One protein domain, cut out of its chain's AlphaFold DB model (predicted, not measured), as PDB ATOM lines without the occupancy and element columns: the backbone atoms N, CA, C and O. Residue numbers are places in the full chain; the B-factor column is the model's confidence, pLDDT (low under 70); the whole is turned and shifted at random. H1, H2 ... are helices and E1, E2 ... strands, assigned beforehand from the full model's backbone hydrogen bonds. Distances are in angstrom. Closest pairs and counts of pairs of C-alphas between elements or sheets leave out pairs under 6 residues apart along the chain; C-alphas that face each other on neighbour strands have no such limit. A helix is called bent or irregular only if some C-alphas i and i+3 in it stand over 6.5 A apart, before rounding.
ATOM      1  N   ALA A  32       1.867  48.573 -26.536       97.50
ATOM      2  CA  ALA A  32       2.524  49.089 -27.737       97.50
ATOM      3  C   ALA A  32       3.707  48.210 -28.173       97.50
ATOM      4  O   ALA A  32       3.854  47.916 -29.357       97.50
ATOM      5  N   GLN A  33       4.506  47.741 -27.210       97.62
ATOM      6  CA  GLN A  33       5.613  46.828 -27.477       97.62
ATOM      7  C   GLN A  33       5.094  45.468 -27.957       97.62
ATOM      8  O   GLN A  33       5.621  44.920 -28.918       97.62
ATOM      9  N   ALA A  34       4.037  44.939 -27.337       97.69
ATOM     10  CA  ALA A  34       3.423  43.685 -27.765       97.69
ATOM     11  C   ALA A  34       2.910  43.761 -29.215       97.69
ATOM     12  O   ALA A  34       3.148  42.841 -29.987       97.69
ATOM     13  N   ALA A  35       2.280  44.867 -29.618       98.06
ATOM     14  CA  ALA A  35       1.804  45.054 -30.992       98.06
ATOM     15  C   ALA A  35       2.950  45.127 -32.025       98.06
ATOM     16  O   ALA A  35       2.857  44.539 -33.106       98.06
ATOM     17  N   GLU A  36       4.049  45.813 -31.689       98.31
ATOM     18  CA  GLU A  36       5.250  45.869 -32.535       98.31
ATOM     19  C   GLU A  36       5.869  44.476 -32.708       98.31
ATOM     20  O   GLU A  36       6.135  44.035 -33.827       98.31
ATOM     21  N   LEU A  37       6.039  43.747 -31.602       98.44
ATOM     22  CA  LEU A  37       6.595  42.398 -31.616       98.44
ATOM     23  C   LEU A  37       5.680  41.403 -32.341       98.44
ATOM     24  O   LEU A  37       6.183  40.535 -33.047       98.44
ATOM     25  N   ALA A  38       4.357  41.545 -32.226       98.56
ATOM     26  CA  ALA A  38       3.399  40.709 -32.946       98.56
ATOM     27  C   ALA A  38       3.560  40.893 -34.459       98.56
ATOM     28  O   ALA A  38       3.643  39.916 -35.198       98.56
ATOM     29  N   THR A  39       3.684  42.148 -34.902       98.50
ATOM     30  CA  THR A  39       3.944  42.486 -36.308       98.50
ATOM     31  C   THR A  39       5.250  41.865 -36.794       98.50
ATOM     32  O   THR A  39       5.268  41.261 -37.861       98.50
ATOM     33  N   PHE A  40       6.321  41.959 -36.001       98.38
ATOM     34  CA  PHE A  40       7.609  41.344 -36.326       98.38
ATOM     35  C   PHE A  40       7.517  39.815 -36.469       98.38
ATOM     36  O   PHE A  40       7.997  39.269 -37.456       98.38
ATOM     37  N   VAL A  41       6.893  39.116 -35.515       98.62
ATOM     38  CA  VAL A  41       6.758  37.646 -35.566       98.62
ATOM     39  C   VAL A  41       5.929  37.228 -36.781       98.62
ATOM     40  O   VAL A  41       6.320  36.319 -37.507       98.62
ATOM     41  N   VAL A  42       4.821  37.918 -37.046       98.62
ATOM     42  CA  VAL A  42       3.986  37.662 -38.225       98.62
ATOM     43  C   VAL A  42       4.768  37.874 -39.522       98.62
ATOM     44  O   VAL A  42       4.715  37.014 -40.394       98.62
ATOM     45  N   ASP A  43       5.528  38.965 -39.640       98.31
ATOM     46  CA  ASP A  43       6.356  39.248 -40.818       98.31
ATOM     47  C   ASP A  43       7.387  38.140 -41.073       98.31
ATOM     48  O   ASP A  43       7.533  37.684 -42.205       98.31
ATOM     49  N   VAL A  44       8.030  37.632 -40.016       98.19
ATOM     50  CA  VAL A  44       8.960  36.500 -40.116       98.19
ATOM     51  C   VAL A  44       8.275  35.274 -40.724       98.19
ATOM     52  O   VAL A  44       8.793  34.709 -41.680       98.19
ATOM     53  N   PHE A  45       7.112  34.856 -40.225       98.00
ATOM     54  CA  PHE A  45       6.463  33.637 -40.727       98.00
ATOM     55  C   PHE A  45       5.719  33.820 -42.058       98.00
ATOM     56  O   PHE A  45       5.586  32.852 -42.804       98.00
ATOM     57  N   GLU A  46       5.250  35.027 -42.387       97.88
ATOM     58  CA  GLU A  46       4.591  35.297 -43.673       97.88
ATOM     59  C   GLU A  46       5.604  35.552 -44.811       97.88
ATOM     60  O   GLU A  46       5.299  35.232 -45.964       97.88
ATOM     61  N   ASN A  47       6.801  36.085 -44.519       97.06
ATOM     62  CA  ASN A  47       7.750  36.553 -45.543       97.06
ATOM     63  C   ASN A  47       9.132  35.869 -45.545       97.06
ATOM     64  O   ASN A  47       9.828  35.980 -46.556       97.06
ATOM     65  N   ASP A  48       9.546  35.153 -44.490       97.00
ATOM     66  CA  ASP A  48      10.774  34.339 -44.505       97.00
ATOM     67  C   ASP A  48      10.449  32.879 -44.888       97.00
ATOM     68  O   ASP A  48       9.846  32.147 -44.096       97.00
ATOM     69  N   PRO A  49      10.878  32.396 -46.074       95.38
ATOM     70  CA  PRO A  49      10.596  31.032 -46.512       95.38
ATOM     71  C   PRO A  49      11.155  29.954 -45.581       95.38
ATOM     72  O   PRO A  49      10.580  28.869 -45.501       95.38
ATOM     73  N   ALA A  50      12.269  30.219 -44.889       95.06
ATOM     74  CA  ALA A  50      12.858  29.267 -43.957       95.06
ATOM     75  C   ALA A  50      12.013  29.155 -42.684       95.06
ATOM     76  O   ALA A  50      11.763  28.041 -42.222       95.06
ATOM     77  N   ALA A  51      11.524  30.283 -42.157       96.38
ATOM     78  CA  ALA A  51      10.620  30.287 -41.007       96.38
ATOM     79  C   ALA A  51       9.260  29.666 -41.353       96.38
ATOM     80  O   ALA A  51       8.776  28.810 -40.613       96.38
ATOM     81  N   ALA A  52       8.687  30.023 -42.508       96.69
ATOM     82  CA  ALA A  52       7.447  29.432 -43.003       96.69
ATOM     83  C   ALA A  52       7.571  27.906 -43.136       96.69
ATOM     84  O   ALA A  52       6.749  27.178 -42.585       96.69
ATOM     85  N   SER A  53       8.647  27.422 -43.770       95.06
ATOM     86  CA  SER A  53       8.894  25.984 -43.977       95.06
ATOM     87  C   SER A  53       9.129  25.210 -42.679       95.06
ATOM     88  O   SER A  53       8.840  24.016 -42.626       95.06
ATOM     89  N   ALA A  54       9.671  25.865 -41.645       94.81
ATOM     90  CA  ALA A  54       9.844  25.262 -40.327       94.81
ATOM     91  C   ALA A  54       8.499  25.014 -39.625       94.81
ATOM     92  O   ALA A  54       8.396  24.086 -38.830       94.81
ATOM     93  N   LEU A  55       7.486  25.831 -39.930       94.94
ATOM     94  CA  LEU A  55       6.149  25.723 -39.359       94.94
ATOM     95  C   LEU A  55       5.225  24.825 -40.198       94.94
ATOM     96  O   LEU A  55       4.521  23.981 -39.653       94.94
ATOM     97  N   MET A  56       5.211  25.009 -41.519       93.38
ATOM     98  CA  MET A  56       4.378  24.260 -42.461       93.38
ATOM     99  C   MET A  56       5.085  24.112 -43.810       93.38
ATOM    100  O   MET A  56       5.695  25.044 -44.318       93.38
ATOM    101  N   SER A  57       4.962  22.949 -44.451       87.50
ATOM    102  CA  SER A  57       5.724  22.654 -45.675       87.50
ATOM    103  C   SER A  57       5.170  23.277 -46.967       87.50
ATOM    104  O   SER A  57       5.794  23.114 -48.019       87.50
ATOM    105  N   HIS A  58       4.009  23.944 -46.943       87.50
ATOM    106  CA  HIS A  58       3.295  24.323 -48.165       87.50
ATOM    107  C   HIS A  58       2.631  25.703 -48.093       87.50
ATOM    108  O   HIS A  58       1.949  26.018 -47.125       87.50
ATOM    109  N   GLY A  59       2.773  26.451 -49.193       90.88
ATOM    110  CA  GLY A  59       2.020  27.666 -49.500       90.88
ATOM    111  C   GLY A  59       2.411  28.913 -48.692       90.88
ATOM    112  O   GLY A  59       3.159  28.832 -47.721       90.88
ATOM    113  N   PRO A  60       1.948  30.098 -49.125       95.94
ATOM    114  CA  PRO A  60       2.084  31.318 -48.340       95.94
ATOM    115  C   PRO A  60       1.205  31.238 -47.091       95.94
ATOM    116  O   PRO A  60       0.074  30.759 -47.160       95.94
ATOM    117  N   LEU A  61       1.708  31.737 -45.966       97.75
ATOM    118  CA  LEU A  61       0.977  31.741 -44.702       97.75
ATOM    119  C   LEU A  61       0.229  33.061 -44.497       97.75
ATOM    120  O   LEU A  61       0.661  34.116 -44.960       97.75
ATOM    121  N   VAL A  62      -0.884  32.989 -43.773       98.19
ATOM    122  CA  VAL A  62      -1.469  34.124 -43.051       98.19
ATOM    123  C   VAL A  62      -1.370  33.790 -41.579       98.19
ATOM    124  O   VAL A  62      -1.765  32.696 -41.188       98.19
ATOM    125  N   CYS A  63      -0.854  34.712 -40.776       98.62
ATOM    126  CA  CYS A  63      -0.571  34.480 -39.369       98.62
ATOM    127  C   CYS A  63      -1.136  35.587 -38.474       98.62
ATOM    128  O   CYS A  63      -1.245  36.752 -38.858       98.62
ATOM    129  N   VAL A  64      -1.434  35.214 -37.234       98.69
ATOM    130  CA  VAL A  64      -1.580  36.112 -36.084       98.69
ATOM    131  C   VAL A  64      -0.606  35.665 -35.003       98.69
ATOM    132  O   VAL A  64      -0.228  34.492 -34.964       98.69
ATOM    133  N   ALA A  65      -0.178  36.597 -34.153       98.69
ATOM    134  CA  ALA A  65       0.738  36.311 -33.057       98.69
ATOM    135  C   ALA A  65       0.368  37.099 -31.796       98.69
ATOM    136  O   ALA A  65      -0.002  38.269 -31.875       98.69
ATOM    137  N   GLU A  66       0.539  36.478 -30.630       98.62
ATOM    138  CA  GLU A  66       0.421  37.118 -29.317       98.62
ATOM    139  C   GLU A  66       1.754  36.979 -28.561       98.62
ATOM    140  O   GLU A  66       2.014  35.941 -27.942       98.62
ATOM    141  N   PRO A  67       2.629  38.001 -28.603       98.38
ATOM    142  CA  PRO A  67       3.844  38.018 -27.807       98.38
ATOM    143  C   PRO A  67       3.517  38.038 -26.321       98.38
ATOM    144  O   PRO A  67       2.716  38.849 -25.849       98.38
ATOM    145  N   PHE A  68       4.186  37.172 -25.573       97.56
ATOM    146  CA  PHE A  68       4.012  37.071 -24.130       97.56
ATOM    147  C   PHE A  68       5.313  37.244 -23.346       97.56
ATOM    148  O   PHE A  68       5.269  37.400 -22.131       97.56
ATOM    149  N   GLY A  69       6.455  37.293 -24.029       97.31
ATOM    150  CA  GLY A  69       7.735  37.635 -23.427       97.31
ATOM    151  C   GLY A  69       8.729  38.093 -24.484       97.31
ATOM    152  O   GLY A  69       8.593  37.780 -25.667       97.31
ATOM    153  N   ALA A  70       9.737  38.846 -24.064       97.62
ATOM    154  CA  ALA A  70      10.833  39.224 -24.936       97.62
ATOM    155  C   ALA A  70      12.105  39.482 -24.134       97.62
ATOM    156  O   ALA A  70      12.073  40.032 -23.036       97.62
ATOM    157  N   ASP A  71      13.215  39.143 -24.765       95.38
ATOM    158  CA  ASP A  71      14.567  39.525 -24.401       95.38
ATOM    159  C   ASP A  71      15.154  40.405 -25.514       95.38
ATOM    160  O   ASP A  71      14.605  40.452 -26.620       95.38
ATOM    161  N   PRO A  72      16.290  41.094 -25.293       93.75
ATOM    162  CA  PRO A  72      16.889  41.943 -26.325       93.75
ATOM    163  C   PRO A  72      17.091  41.235 -27.675       93.75
ATOM    164  O   PRO A  72      16.995  41.872 -28.726       93.75
ATOM    165  N   ALA A  73      17.335  39.920 -27.650       97.00
ATOM    166  CA  ALA A  73      17.610  39.106 -28.829       97.00
ATOM    167  C   ALA A  73      16.467  38.167 -29.257       97.00
ATOM    168  O   ALA A  73      16.521  37.669 -30.381       97.00
ATOM    169  N   ILE A  74      15.466  37.895 -28.411       98.25
ATOM    170  CA  ILE A  74      14.476  36.828 -28.643       98.25
ATOM    171  C   ILE A  74      13.067  37.326 -28.321       98.25
ATOM    172  O   ILE A  74      12.857  38.006 -27.321       98.25
ATOM    173  N   VAL A  75      12.100  36.971 -29.161       98.50
ATOM    174  CA  VAL A  75      10.670  37.200 -28.926       98.50
ATOM    175  C   VAL A  75       9.991  35.861 -28.678       98.50
ATOM    176  O   VAL A  75      10.156  34.946 -29.479       98.50
ATOM    177  N   TYR A  76       9.204  35.764 -27.609       98.44
ATOM    178  CA  TYR A  76       8.407  34.587 -27.275       98.44
ATOM    179  C   TYR A  76       6.929  34.893 -27.519       98.44
ATOM    180  O   TYR A  76       6.396  35.863 -26.967       98.44
ATOM    181  N   ALA A  77       6.273  34.104 -28.367       98.69
ATOM    182  CA  ALA A  77       4.901  34.376 -28.788       98.69
ATOM    183  C   ALA A  77       4.083  33.100 -28.983       98.69
ATOM    184  O   ALA A  77       4.620  32.061 -29.360       98.69
ATOM    185  N   ALA A  78       2.773  33.201 -28.768       98.38
ATOM    186  CA  ALA A  78       1.823  32.273 -29.363       98.38
ATOM    187  C   ALA A  78       1.624  32.673 -30.830       98.38
ATOM    188  O   ALA A  78       1.575  33.863 -31.142       98.38
ATOM    189  N   LEU A  79       1.543  31.696 -31.723       98.56
ATOM    190  CA  LEU A  79       1.456  31.882 -33.167       98.56
ATOM    191  C   LEU A  79       0.339  30.996 -33.708       98.56
ATOM    192  O   LEU A  79       0.253  29.822 -33.357       98.56
ATOM    193  N   PHE A  80      -0.513  31.555 -34.563       98.38
ATOM    194  CA  PHE A  80      -1.533  30.793 -35.278       98.38
ATOM    195  C   PHE A  80      -1.472  31.187 -36.747       98.38
ATOM    196  O   PHE A  80      -1.696  32.349 -37.083       98.38
ATOM    197  N   CYS A  81      -1.141  30.225 -37.601       98.44
ATOM    198  CA  CYS A  81      -1.052  30.413 -39.040       98.44
ATOM    199  C   CYS A  81      -1.986  29.461 -39.788       98.44
ATOM    200  O   CYS A  81      -2.246  28.348 -39.330       98.44
ATOM    201  N   VAL A  82      -2.443  29.893 -40.961       98.12
ATOM    202  CA  VAL A  82      -3.137  29.070 -41.961       98.12
ATOM    203  C   VAL A  82      -2.479  29.234 -43.325       98.12
ATOM    204  O   VAL A  82      -1.957  30.303 -43.647       98.12
ATOM    205  N   VAL A  83      -2.522  28.184 -44.142       97.31
ATOM    206  CA  VAL A  83      -2.067  28.240 -45.534       97.31
ATOM    207  C   VAL A  83      -3.090  28.993 -46.373       97.31
ATOM    208  O   VAL A  83      -4.283  28.699 -46.342       97.31
ATOM    209  N   ARG A  84      -2.616  29.956 -47.159       95.44
ATOM    210  CA  ARG A  84      -3.424  30.700 -48.119       95.44
ATOM    211  C   ARG A  84      -3.394  30.022 -49.481       95.44
ATOM    212  O   ARG A  84      -2.444  30.180 -50.247       95.44
ATOM    213  N   GLU A  85      -4.481  29.331 -49.799       94.00
ATOM    214  CA  GLU A  85      -4.707  28.703 -51.101       94.00
ATOM    215  C   GLU A  85      -5.835  29.400 -51.868       94.00
ATOM    216  O   GLU A  85      -6.889  29.731 -51.324       94.00
ATOM    217  N   ALA A  86      -5.612  29.640 -53.160       92.50
ATOM    218  CA  ALA A  86      -6.579  30.333 -53.998       92.50
ATOM    219  C   ALA A  86      -7.879  29.522 -54.127       92.50
ATOM    220  O   ALA A  86      -7.862  28.369 -54.554       92.50
ATOM    221  N   GLY A  87      -9.010  30.150 -53.800       92.75
ATOM    222  CA  GLY A  87     -10.332  29.519 -53.868       92.75
ATOM    223  C   GLY A  87     -10.664  28.592 -52.695       92.75
ATOM    224  O   GLY A  87     -11.758  28.033 -52.683       92.75
ATOM    225  N   VAL A  88      -9.768  28.452 -51.714       95.50
ATOM    226  CA  VAL A  88     -10.014  27.696 -50.480       95.50
ATOM    227  C   VAL A  88     -10.581  28.639 -49.418       95.50
ATOM    228  O   VAL A  88     -10.077  29.746 -49.214       95.50
ATOM    229  N   ALA A  89     -11.671  28.230 -48.766       96.38
ATOM    230  CA  ALA A  89     -12.255  28.992 -47.669       96.38
ATOM    231  C   ALA A  89     -11.391  28.881 -46.404       96.38
ATOM    232  O   ALA A  89     -10.642  27.922 -46.229       96.38
ATOM    233  N   PHE A  90     -11.513  29.851 -45.495       96.25
ATOM    234  CA  PHE A  90     -10.760  29.848 -44.235       96.25
ATOM    235  C   PHE A  90     -10.990  28.561 -43.427       96.25
ATOM    236  O   PHE A  90     -10.028  27.936 -42.996       96.25
ATOM    237  N   ASP A  91     -12.248  28.124 -43.311       96.50
ATOM    238  CA  ASP A  91     -12.632  26.928 -42.545       96.50
ATOM    239  C   ASP A  91     -12.089  25.616 -43.147       96.50
ATOM    240  O   ASP A  91     -11.974  24.615 -42.441       96.50
ATOM    241  N   ASP A  92     -11.731  25.628 -44.436       96.88
ATOM    242  CA  ASP A  92     -11.152  24.489 -45.159       96.88
ATOM    243  C   ASP A  92      -9.614  24.569 -45.239       96.88
ATOM    244  O   ASP A  92      -8.962  23.674 -45.782       96.88
ATOM    245  N   SER A  93      -9.016  25.653 -44.736       96.25
ATOM    246  CA  SER A  93      -7.577  25.895 -44.828       96.25
ATOM    247  C   SER A  93      -6.817  25.088 -43.773       96.25
ATOM    248  O   SER A  93      -7.222  24.994 -42.615       96.25
ATOM    249  N   SER A  94      -5.662  24.535 -44.151       96.12
ATOM    250  CA  SER A  94      -4.773  23.866 -43.193       96.12
ATOM    251  C   SER A  94      -4.112  24.904 -42.290       96.12
ATOM    252  O   SER A  94      -3.523  25.861 -42.794       96.12
ATOM    253  N   GLY A  95      -4.183  24.713 -40.973       95.75
ATOM    254  CA  GLY A  95      -3.610  25.638 -40.000       95.75
ATOM    255  C   GLY A  95      -2.889  24.951 -38.854       95.75
ATOM    256  O   GLY A  95      -3.094  23.769 -38.580       95.75
ATOM    257  N   VAL A  96      -2.046  25.722 -38.177       96.06
ATOM    258  CA  VAL A  96      -1.269  25.290 -37.016       96.06
ATOM    259  C   VAL A  96      -1.226  26.401 -35.978       96.06
ATOM    260  O   VAL A  96      -0.959  27.560 -36.293       96.06
ATOM    261  N   SER A  97      -1.491  26.032 -34.726       96.12
ATOM    262  CA  SER A  97      -1.347  26.899 -33.560       96.12
ATOM    263  C   SER A  97      -0.243  26.339 -32.676       96.12
ATOM    264  O   SER A  97      -0.285  25.168 -32.308       96.12
ATOM    265  N   THR A  98       0.740  27.164 -32.333       96.75
ATOM    266  CA  THR A  98       1.911  26.761 -31.546       96.75
ATOM    267  C   THR A  98       2.477  27.949 -30.767       96.75
ATOM    268  O   THR A  98       1.951  29.061 -30.829       96.75
ATOM    269  N   VAL A  99       3.557  27.722 -30.028       97.75
ATOM    270  CA  VAL A  99       4.377  28.770 -29.420       97.75
ATOM    271  C   VAL A  99       5.758  28.783 -30.059       97.75
ATOM    272  O   VAL A  99       6.271  27.751 -30.482       97.75
ATOM    273  N   VAL A 100       6.359  29.963 -30.146       98.38
ATOM    274  CA  VAL A 100       7.623  30.190 -30.853       98.38
ATOM    275  C   VAL A 100       8.588  31.016 -30.027       98.38
ATOM    276  O   VAL A 100       8.175  31.930 -29.311       98.38
ATOM    277  N   ALA A 101       9.879  30.745 -30.208       98.44
ATOM    278  CA  ALA A 101      10.944  31.692 -29.909       98.44
ATOM    279  C   ALA A 101      11.569  32.184 -31.223       98.44
ATOM    280  O   ALA A 101      12.108  31.401 -32.008       98.44
ATOM    281  N   VAL A 102      11.492  33.489 -31.479       98.62
ATOM    282  CA  VAL A 102      12.015  34.128 -32.693       98.62
ATOM    283  C   VAL A 102      13.255  34.941 -32.341       98.62
ATOM    284  O   VAL A 102      13.178  35.964 -31.660       98.62
ATOM    285  N   HIS A 103      14.413  34.492 -32.818       98.06
ATOM    286  CA  HIS A 103      15.699  35.158 -32.630       98.06
ATOM    287  C   HIS A 103      15.849  36.291 -33.645       98.06
ATOM    288  O   HIS A 103      15.890  36.054 -34.850       98.06
ATOM    289  N   ARG A 104      16.034  37.520 -33.158       95.19
ATOM    290  CA  ARG A 104      16.139  38.761 -33.954       95.19
ATOM    291  C   ARG A 104      17.488  38.940 -34.672       95.19
ATOM    292  O   ARG A 104      17.824  40.045 -35.092       95.19
ATOM    293  N   ALA A 105      18.296  37.885 -34.756       92.31
ATOM    294  CA  ALA A 105      19.574  37.903 -35.461       92.31
ATOM    295  C   ALA A 105      19.371  37.958 -36.989       92.31
ATOM    296  O   ALA A 105      18.263  37.785 -37.485       92.31
ATOM    297  N   SER A 106      20.457  38.181 -37.735       88.69
ATOM    298  CA  SER A 106      20.480  38.065 -39.198       88.69
ATOM    299  C   SER A 106      21.448  36.939 -39.597       88.69
ATOM    300  O   SER A 106      22.651  37.099 -39.373       88.69
ATOM    301  N   PRO A 107      20.980  35.821 -40.185       90.81
ATOM    302  CA  PRO A 107      19.586  35.527 -40.534       90.81
ATOM    303  C   PRO A 107      18.701  35.301 -39.299       90.81
ATOM    304  O   PRO A 107      19.204  34.921 -38.234       90.81
ATOM    305  N   VAL A 108      17.393  35.525 -39.461       95.06
ATOM    306  CA  VAL A 108      16.398  35.214 -38.427       95.06
ATOM    307  C   VAL A 108      16.431  33.710 -38.166       95.06
ATOM    308  O   VAL A 108      16.611  32.905 -39.080       95.06
ATOM    309  N   ARG A 109      16.303  33.316 -36.898       97.38
ATOM    310  CA  ARG A 109      16.180  31.906 -36.507       97.38
ATOM    311  C   ARG A 109      14.922  31.730 -35.682       97.38
ATOM    312  O   ARG A 109      14.628  32.569 -34.834       97.38
ATOM    313  N   VAL A 110      14.213  30.637 -35.914       97.88
ATOM    314  CA  VAL A 110      12.996  30.294 -35.180       97.88
ATOM    315  C   VAL A 110      13.185  28.961 -34.474       97.88
ATOM    316  O   VAL A 110      13.798  28.044 -35.021       97.88
ATOM    317  N   GLU A 111      12.673  28.865 -33.256       97.69
ATOM    318  CA  GLU A 111      12.604  27.625 -32.494       97.69
ATOM    319  C   GLU A 111      11.139  27.323 -32.188       97.69
ATOM    320  O   GLU A 111      10.395  28.176 -31.696       97.69
ATOM    321  N   LEU A 112      10.744  26.096 -32.515       96.31
ATOM    322  CA  LEU A 112       9.400  25.555 -32.373       96.31
ATOM    323  C   LEU A 112       9.488  24.302 -31.495       96.31
ATOM    324  O   LEU A 112      10.454  23.541 -31.640       96.31
ATOM    325  N   PRO A 113       8.521  24.056 -30.601       95.38
ATOM    326  CA  PRO A 113       8.383  22.741 -29.998       95.38
ATOM    327  C   PRO A 113       7.950  21.728 -31.071       95.38
ATOM    328  O   PRO A 113       7.148  22.060 -31.942       95.38
ATOM    329  N   GLY A 114       8.483  20.506 -31.029       90.12
ATOM    330  CA  GLY A 114       8.059  19.428 -31.929       90.12
ATOM    331  C   GLY A 114       6.670  18.905 -31.568       90.12
ATOM    332  O   GLY A 114       6.252  19.066 -30.434       90.12
ATOM    333  N   ASP A 115       5.961  18.272 -32.501       81.56
ATOM    334  CA  ASP A 115       4.541  17.917 -32.344       81.56
ATOM    335  C   ASP A 115       4.236  16.799 -31.316       81.56
ATOM    336  O   ASP A 115       4.984  15.831 -31.148       81.56
ATOM    337  N   GLY A 116       3.049  16.862 -30.699       75.12
ATOM    338  CA  GLY A 116       2.410  15.752 -29.981       75.12
ATOM    339  C   GLY A 116       2.752  15.638 -28.489       75.12
ATOM    340  O   GLY A 116       3.133  16.587 -27.820       75.12
ATOM    341  N   ALA A 117       2.602  14.445 -27.906       64.06
ATOM    342  CA  ALA A 117       2.747  14.238 -26.453       64.06
ATOM    343  C   ALA A 117       4.157  14.542 -25.886       64.06
ATOM    344  O   ALA A 117       4.352  14.496 -24.673       64.06
ATOM    345  N   ALA A 118       5.131  14.846 -26.746       66.81
ATOM    346  CA  ALA A 118       6.514  15.153 -26.396       66.81
ATOM    347  C   ALA A 118       6.825  16.665 -26.330       66.81
ATOM    348  O   ALA A 118       7.995  17.026 -26.259       66.81
ATOM    349  N   HIS A 119       5.818  17.548 -26.314       85.06
ATOM    350  CA  HIS A 119       6.032  19.003 -26.279       85.06
ATOM    351  C   HIS A 119       6.789  19.503 -25.031       85.06
ATOM    352  O   HIS A 119       7.538  20.472 -25.122       85.06
ATOM    353  N   GLN A 120       6.622  18.874 -23.860       91.38
ATOM    354  CA  GLN A 120       7.144  19.418 -22.595       91.38
ATOM    355  C   GLN A 120       8.676  19.619 -22.575       91.38
ATOM    356  O   GLN A 120       9.101  20.734 -22.271       91.38
ATOM    357  N   PRO A 121       9.516  18.622 -22.926       94.38
ATOM    358  CA  PRO A 121      10.966  18.814 -22.992       94.38
ATOM    359  C   PRO A 121      11.406  19.959 -23.911       94.38
ATOM    360  O   PRO A 121      12.387  20.645 -23.621       94.38
ATOM    361  N   ASP A 122      10.686  20.189 -25.010       95.69
ATOM    362  CA  ASP A 122      10.989  21.296 -25.912       95.69
ATOM    363  C   ASP A 122      10.594  22.642 -25.317       95.69
ATOM    364  O   ASP A 122      11.372  23.589 -25.416       95.69
ATOM    365  N   ILE A 123       9.441  22.727 -24.646       95.81
ATOM    366  CA  ILE A 123       9.048  23.947 -23.935       95.81
ATOM    367  C   ILE A 123      10.093  24.303 -22.870       95.81
ATOM    368  O   ILE A 123      10.545  25.444 -22.801       95.81
ATOM    369  N   GLU A 124      10.545  23.325 -22.086       95.56
ATOM    370  CA  GLU A 124      11.556  23.542 -21.045       95.56
ATOM    371  C   GLU A 124      12.916  23.986 -21.607       95.56
ATOM    372  O   GLU A 124      13.634  24.750 -20.953       95.56
ATOM    373  N   ARG A 125      13.262  23.521 -22.815       96.38
ATOM    374  CA  ARG A 125      14.504  23.849 -23.525       96.38
ATOM    375  C   ARG A 125      14.459  25.212 -24.219       96.38
ATOM    376  O   ARG A 125      15.475  25.900 -24.238       96.38
ATOM    377  N   ILE A 126      13.334  25.560 -24.841       97.38
ATOM    378  CA  ILE A 126      13.187  26.755 -25.687       97.38
ATOM    379  C   ILE A 126      12.835  27.986 -24.843       97.38
ATOM    380  O   ILE A 126      13.338  29.081 -25.105       97.38
ATOM    381  N   PHE A 127      11.974  27.822 -23.837       96.94
ATOM    382  CA  PHE A 127      11.407  28.942 -23.092       96.94
ATOM    383  C   PHE A 127      12.099  29.116 -21.729       96.94
ATOM    384  O   PHE A 127      12.286  28.133 -20.998       96.94
ATOM    385  N   PRO A 128      12.449  30.367 -21.364       96.25
ATOM    386  CA  PRO A 128      12.856  30.727 -20.010       96.25
ATOM    387  C   PRO A 128      11.858  30.224 -18.968       96.25
ATOM    388  O   PRO A 128      10.662  30.153 -19.249       96.25
ATOM    389  N   GLU A 129      12.345  29.867 -17.778       95.38
ATOM    390  CA  GLU A 129      11.535  29.234 -16.729       95.38
ATOM    391  C   GLU A 129      10.278  30.038 -16.374       95.38
ATOM    392  O   GLU A 129       9.196  29.460 -16.293       95.38
ATOM    393  N   ASP A 130      10.406  31.363 -16.289       94.50
ATOM    394  CA  ASP A 130       9.328  32.321 -16.022       94.50
ATOM    395  C   ASP A 130       8.273  32.405 -17.139       94.50
ATOM    396  O   ASP A 130       7.174  32.905 -16.918       94.50
ATOM    397  N   LEU A 131       8.576  31.903 -18.339       96.38
ATOM    398  CA  LEU A 131       7.676  31.919 -19.495       96.38
ATOM    399  C   LEU A 131       7.096  30.543 -19.844       96.38
ATOM    400  O   LEU A 131       6.251  30.456 -20.736       96.38
ATOM    401  N   ARG A 132       7.519  29.463 -19.174       95.69
ATOM    402  CA  ARG A 132       7.102  28.090 -19.519       95.69
ATOM    403  C   ARG A 132       5.609  27.861 -19.333       95.69
ATOM    404  O   ARG A 132       4.982  27.298 -20.222       95.69
ATOM    405  N   GLU A 133       5.035  28.311 -18.217       94.50
ATOM    406  CA  GLU A 133       3.591  28.189 -17.968       94.50
ATOM    407  C   GLU A 133       2.796  28.869 -19.086       94.50
ATOM    408  O   GLU A 133       1.947  28.252 -19.729       94.50
ATOM    409  N   ARG A 134       3.179  30.102 -19.421       95.44
ATOM    410  CA  ARG A 134       2.563  30.860 -20.509       95.44
ATOM    411  C   ARG A 134       2.737  30.186 -21.876       95.44
ATOM    412  O   ARG A 134       1.823  30.225 -22.698       95.44
ATOM    413  N   ALA A 135       3.879  29.544 -22.117       95.56
ATOM    414  CA  ALA A 135       4.129  28.780 -23.333       95.56
ATOM    415  C   ALA A 135       3.240  27.521 -23.431       95.56
ATOM    416  O   ALA A 135       2.800  27.177 -24.526       95.56
ATOM    417  N   PHE A 136       2.918  26.867 -22.310       94.38
ATOM    418  CA  PHE A 136       1.955  25.757 -22.288       94.38
ATOM    419  C   PHE A 136       0.513  26.211 -22.534       94.38
ATOM    420  O   PHE A 136      -0.259  25.486 -23.158       94.38
ATOM    421  N   GLU A 137       0.141  27.398 -22.057       94.06
ATOM    422  CA  GLU A 137      -1.205  27.942 -22.247       94.06
ATOM    423  C   GLU A 137      -1.499  28.367 -23.696       94.06
ATOM    424  O   GLU A 137      -2.651  28.316 -24.130       94.06
ATOM    425  N   GLY A 138      -0.493  28.809 -24.460       94.00
ATOM    426  CA  GLY A 138      -0.699  29.293 -25.830       94.00
ATOM    427  C   GLY A 138      -1.341  30.683 -25.854       94.00
ATOM    428  O   GLY A 138      -0.827  31.582 -25.209       94.00
ATOM    429  N   TYR A 139      -2.432  30.920 -26.588       95.44
ATOM    430  CA  TYR A 139      -3.130  32.225 -26.618       95.44
ATOM    431  C   TYR A 139      -3.940  32.500 -25.345       95.44
ATOM    432  O   TYR A 139      -4.547  31.578 -24.806       95.44
ATOM    433  N   ARG A 140      -4.044  33.768 -24.903       95.00
ATOM    434  CA  ARG A 140      -4.948  34.119 -23.781       95.00
ATOM    435  C   ARG A 140      -6.415  33.977 -24.170       95.00
ATOM    436  O   ARG A 140      -7.229  33.531 -23.368       95.00
ATOM    437  N   ASP A 141      -6.751  34.368 -25.399       97.06
ATOM    438  CA  ASP A 141      -8.081  34.195 -25.984       97.06
ATOM    439  C   ASP A 141      -7.951  33.532 -27.367       97.06
ATOM    440  O   ASP A 141      -7.862  34.219 -28.390       97.06
ATOM    441  N   PRO A 142      -7.957  32.185 -27.423       96.56
ATOM    442  CA  PRO A 142      -7.868  31.449 -28.683       96.56
ATOM    443  C   PRO A 142      -8.980  31.810 -29.677       96.56
ATOM    444  O   PRO A 142      -8.763  31.794 -30.886       96.56
ATOM    445  N   ARG A 143     -10.171  32.186 -29.189       97.69
ATOM    446  CA  ARG A 143     -11.297  32.571 -30.051       97.69
ATOM    447  C   ARG A 143     -11.093  33.956 -30.653       97.69
ATOM    448  O   ARG A 143     -11.545  34.192 -31.771       97.69
ATOM    449  N   ALA A 144     -10.467  34.886 -29.935       97.75
ATOM    450  CA  ALA A 144     -10.075  36.174 -30.505       97.75
ATOM    451  C   ALA A 144      -9.008  36.005 -31.586       97.75
ATOM    452  O   ALA A 144      -9.183  36.564 -32.667       97.75
ATOM    453  N   ALA A 145      -7.988  35.183 -31.330       97.75
ATOM    454  CA  ALA A 145      -6.948  34.878 -32.309       97.75
ATOM    455  C   ALA A 145      -7.530  34.252 -33.589       97.75
ATOM    456  O   ALA A 145      -7.225  34.704 -34.687       97.75
ATOM    457  N   GLU A 146      -8.441  33.282 -33.459       98.00
ATOM    458  CA  GLU A 146      -9.143  32.657 -34.592       98.00
ATOM    459  C   GLU A 146      -9.934  33.685 -35.425       98.00
ATOM    460  O   GLU A 146      -9.825  33.714 -36.651       98.00
ATOM    461  N   ARG A 147     -10.686  34.585 -34.773       98.38
ATOM    462  CA  ARG A 147     -11.433  35.652 -35.467       98.38
ATOM    463  C   ARG A 147     -10.511  36.640 -36.178       98.38
ATOM    464  O   ARG A 147     -10.826  37.075 -37.285       98.38
ATOM    465  N   GLU A 148      -9.410  37.023 -35.539       98.31
ATOM    466  CA  GLU A 148      -8.419  37.916 -36.137       98.31
ATOM    467  C   GLU A 148      -7.764  37.263 -37.356       98.31
ATOM    468  O   GLU A 148      -7.661  37.888 -38.414       98.31
ATOM    469  N   LEU A 149      -7.405  35.984 -37.246       98.44
ATOM    470  CA  LEU A 149      -6.811  35.223 -38.334       98.44
ATOM    471  C   LEU A 149      -7.765  35.105 -39.526       98.44
ATOM    472  O   LEU A 149      -7.364  35.383 -40.656       98.44
ATOM    473  N   ALA A 150      -9.041  34.800 -39.277       98.12
ATOM    474  CA  ALA A 150     -10.074  34.767 -40.310       98.12
ATOM    475  C   ALA A 150     -10.229  36.129 -41.012       98.12
ATOM    476  O   ALA A 150     -10.332  36.203 -42.241       98.12
ATOM    477  N   ALA A 151     -10.198  37.229 -40.249       98.25
ATOM    478  CA  ALA A 151     -10.274  38.580 -40.800       98.25
ATOM    479  C   ALA A 151      -9.058  38.916 -41.682       98.25
ATOM    480  O   ALA A 151      -9.228  39.466 -42.774       98.25
ATOM    481  N   ARG A 152      -7.844  38.551 -41.250       98.00
ATOM    482  CA  ARG A 152      -6.619  38.716 -42.049       98.00
ATOM    483  C   ARG A 152      -6.655  37.873 -43.318       98.00
ATOM    484  O   ARG A 152      -6.368  38.394 -44.395       98.00
ATOM    485  N   PHE A 153      -7.062  36.611 -43.218       97.50
ATOM    486  CA  PHE A 153      -7.192  35.710 -44.362       97.50
ATOM    487  C   PHE A 153      -8.144  36.289 -45.415       97.50
ATOM    488  O   PHE A 153      -7.799  36.380 -46.592       97.50
ATOM    489  N   ALA A 154      -9.310  36.779 -44.986       96.62
ATOM    490  CA  ALA A 154     -10.284  37.420 -45.865       96.62
ATOM    491  C   ALA A 154      -9.791  38.744 -46.475       96.62
ATOM    492  O   ALA A 154     -10.265  39.132 -47.542       96.62
ATOM    493  N   ALA A 155      -8.882  39.468 -45.814       96.25
ATOM    494  CA  ALA A 155      -8.294  40.696 -46.347       96.25
ATOM    495  C   ALA A 155      -7.229  40.420 -47.420       96.25
ATOM    496  O   ALA A 155      -7.118  41.187 -48.371       96.25
ATOM    497  N   GLN A 156      -6.472  39.329 -47.275       93.38
ATOM    498  CA  GLN A 156      -5.380  38.963 -48.179       93.38
ATOM    499  C   GLN A 156      -5.811  38.097 -49.380       93.38
ATOM    500  O   GLN A 156      -5.035  37.943 -50.317       93.38
ATOM    501  N   ASN A 157      -7.023  37.533 -49.358       85.25
ATOM    502  CA  ASN A 157      -7.611  36.746 -50.454       85.25
ATOM    503  C   ASN A 157      -8.572  37.543 -51.357       85.25
ATOM    504  O   ASN A 157      -9.404  36.954 -52.050       85.25
ATOM    505  N   ARG A 158      -8.496  38.877 -51.325       81.94
ATOM    506  CA  ARG A 158      -9.217  39.758 -52.257       81.94
ATOM    507  C   ARG A 158      -8.357  40.065 -53.468       81.94
ATOM    508  O   ARG A 158      -8.945  40.147 -54.566       81.94
TER     509      ARG A 158
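This is residues 32 to 158 of the 158 residues of an uncharacterized protein of Asanoa ishikariensis (UniProt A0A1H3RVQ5). A strongly twisted sheet of four strands, three of them bent, is the middle layer: H1 and H2 cover one face, and H3, H4 and H5 the other. The 127 printed residues, with five named helices and four named strands, run H1 H2 E1 E2 E3 E4 H3 H4 H5, of mixed class. The sheet, in order E1 E2 E3 E4, is a meander, each strand the antiparallel neighbour of the one before. The whole is compact, with a radius of gyration of the C-alphas of 14.0 A and spans of 43 by 32 by 28 A.

Start with H1, residues 32 to 47, on the sheet; its closest C-alphas to E1, residues 61 to 70, are Ala 38 and Ala 65, 5.1 A apart. H2, residues 49 to 55, is also on the sheet and touches H1 only at the corner, by residues 44 to 46 alone of H1, with C-alphas 45 and 52 4.9 A apart. Look for N 62 and O 82 at 2.9 A between E1 and E2, residues 74 to 83; N 79 and O 98 at 2.8 A between E2 and E3, residues 95 to 103; and N 103 and O 109 at 2.8 A between E3 and E4, residues 109 to 111. H3, residues 119 to 126, is on the sheet and makes a helical hairpin with H4, residues 129 to 137; their closest C-alphas, Ile 123 and Arg 132, are 6.4 A apart. H4, irregular with C-alphas 130 and 133 7.3 A apart, is on the opposite face from H1. H5, residues 142 to 156, lies over E1 and E2 at a height over the sheet of 8.3 A. Every O i to N i+4 pair is within hydrogen-bond range in H1, H2, H3 and H5, and 3 of 5 in H4.

Find C-alpha 32 at (2.524, 49.089, -27.737), where H1 begins its 22.4 A. E1, E2 and E3 measure 23.3 A, 25.2 A and 22.8 A. H5, 21.0 A, ends at C-alpha 156 (-5.380, 38.963, -48.179).

The farthest C-alphas, Gly 87 and Glu 129, are 43.1 A apart. The printed part has no cut; the link from E2 to E3, 11 residues, is long. Residues 117 to 118 have pLDDT under 70.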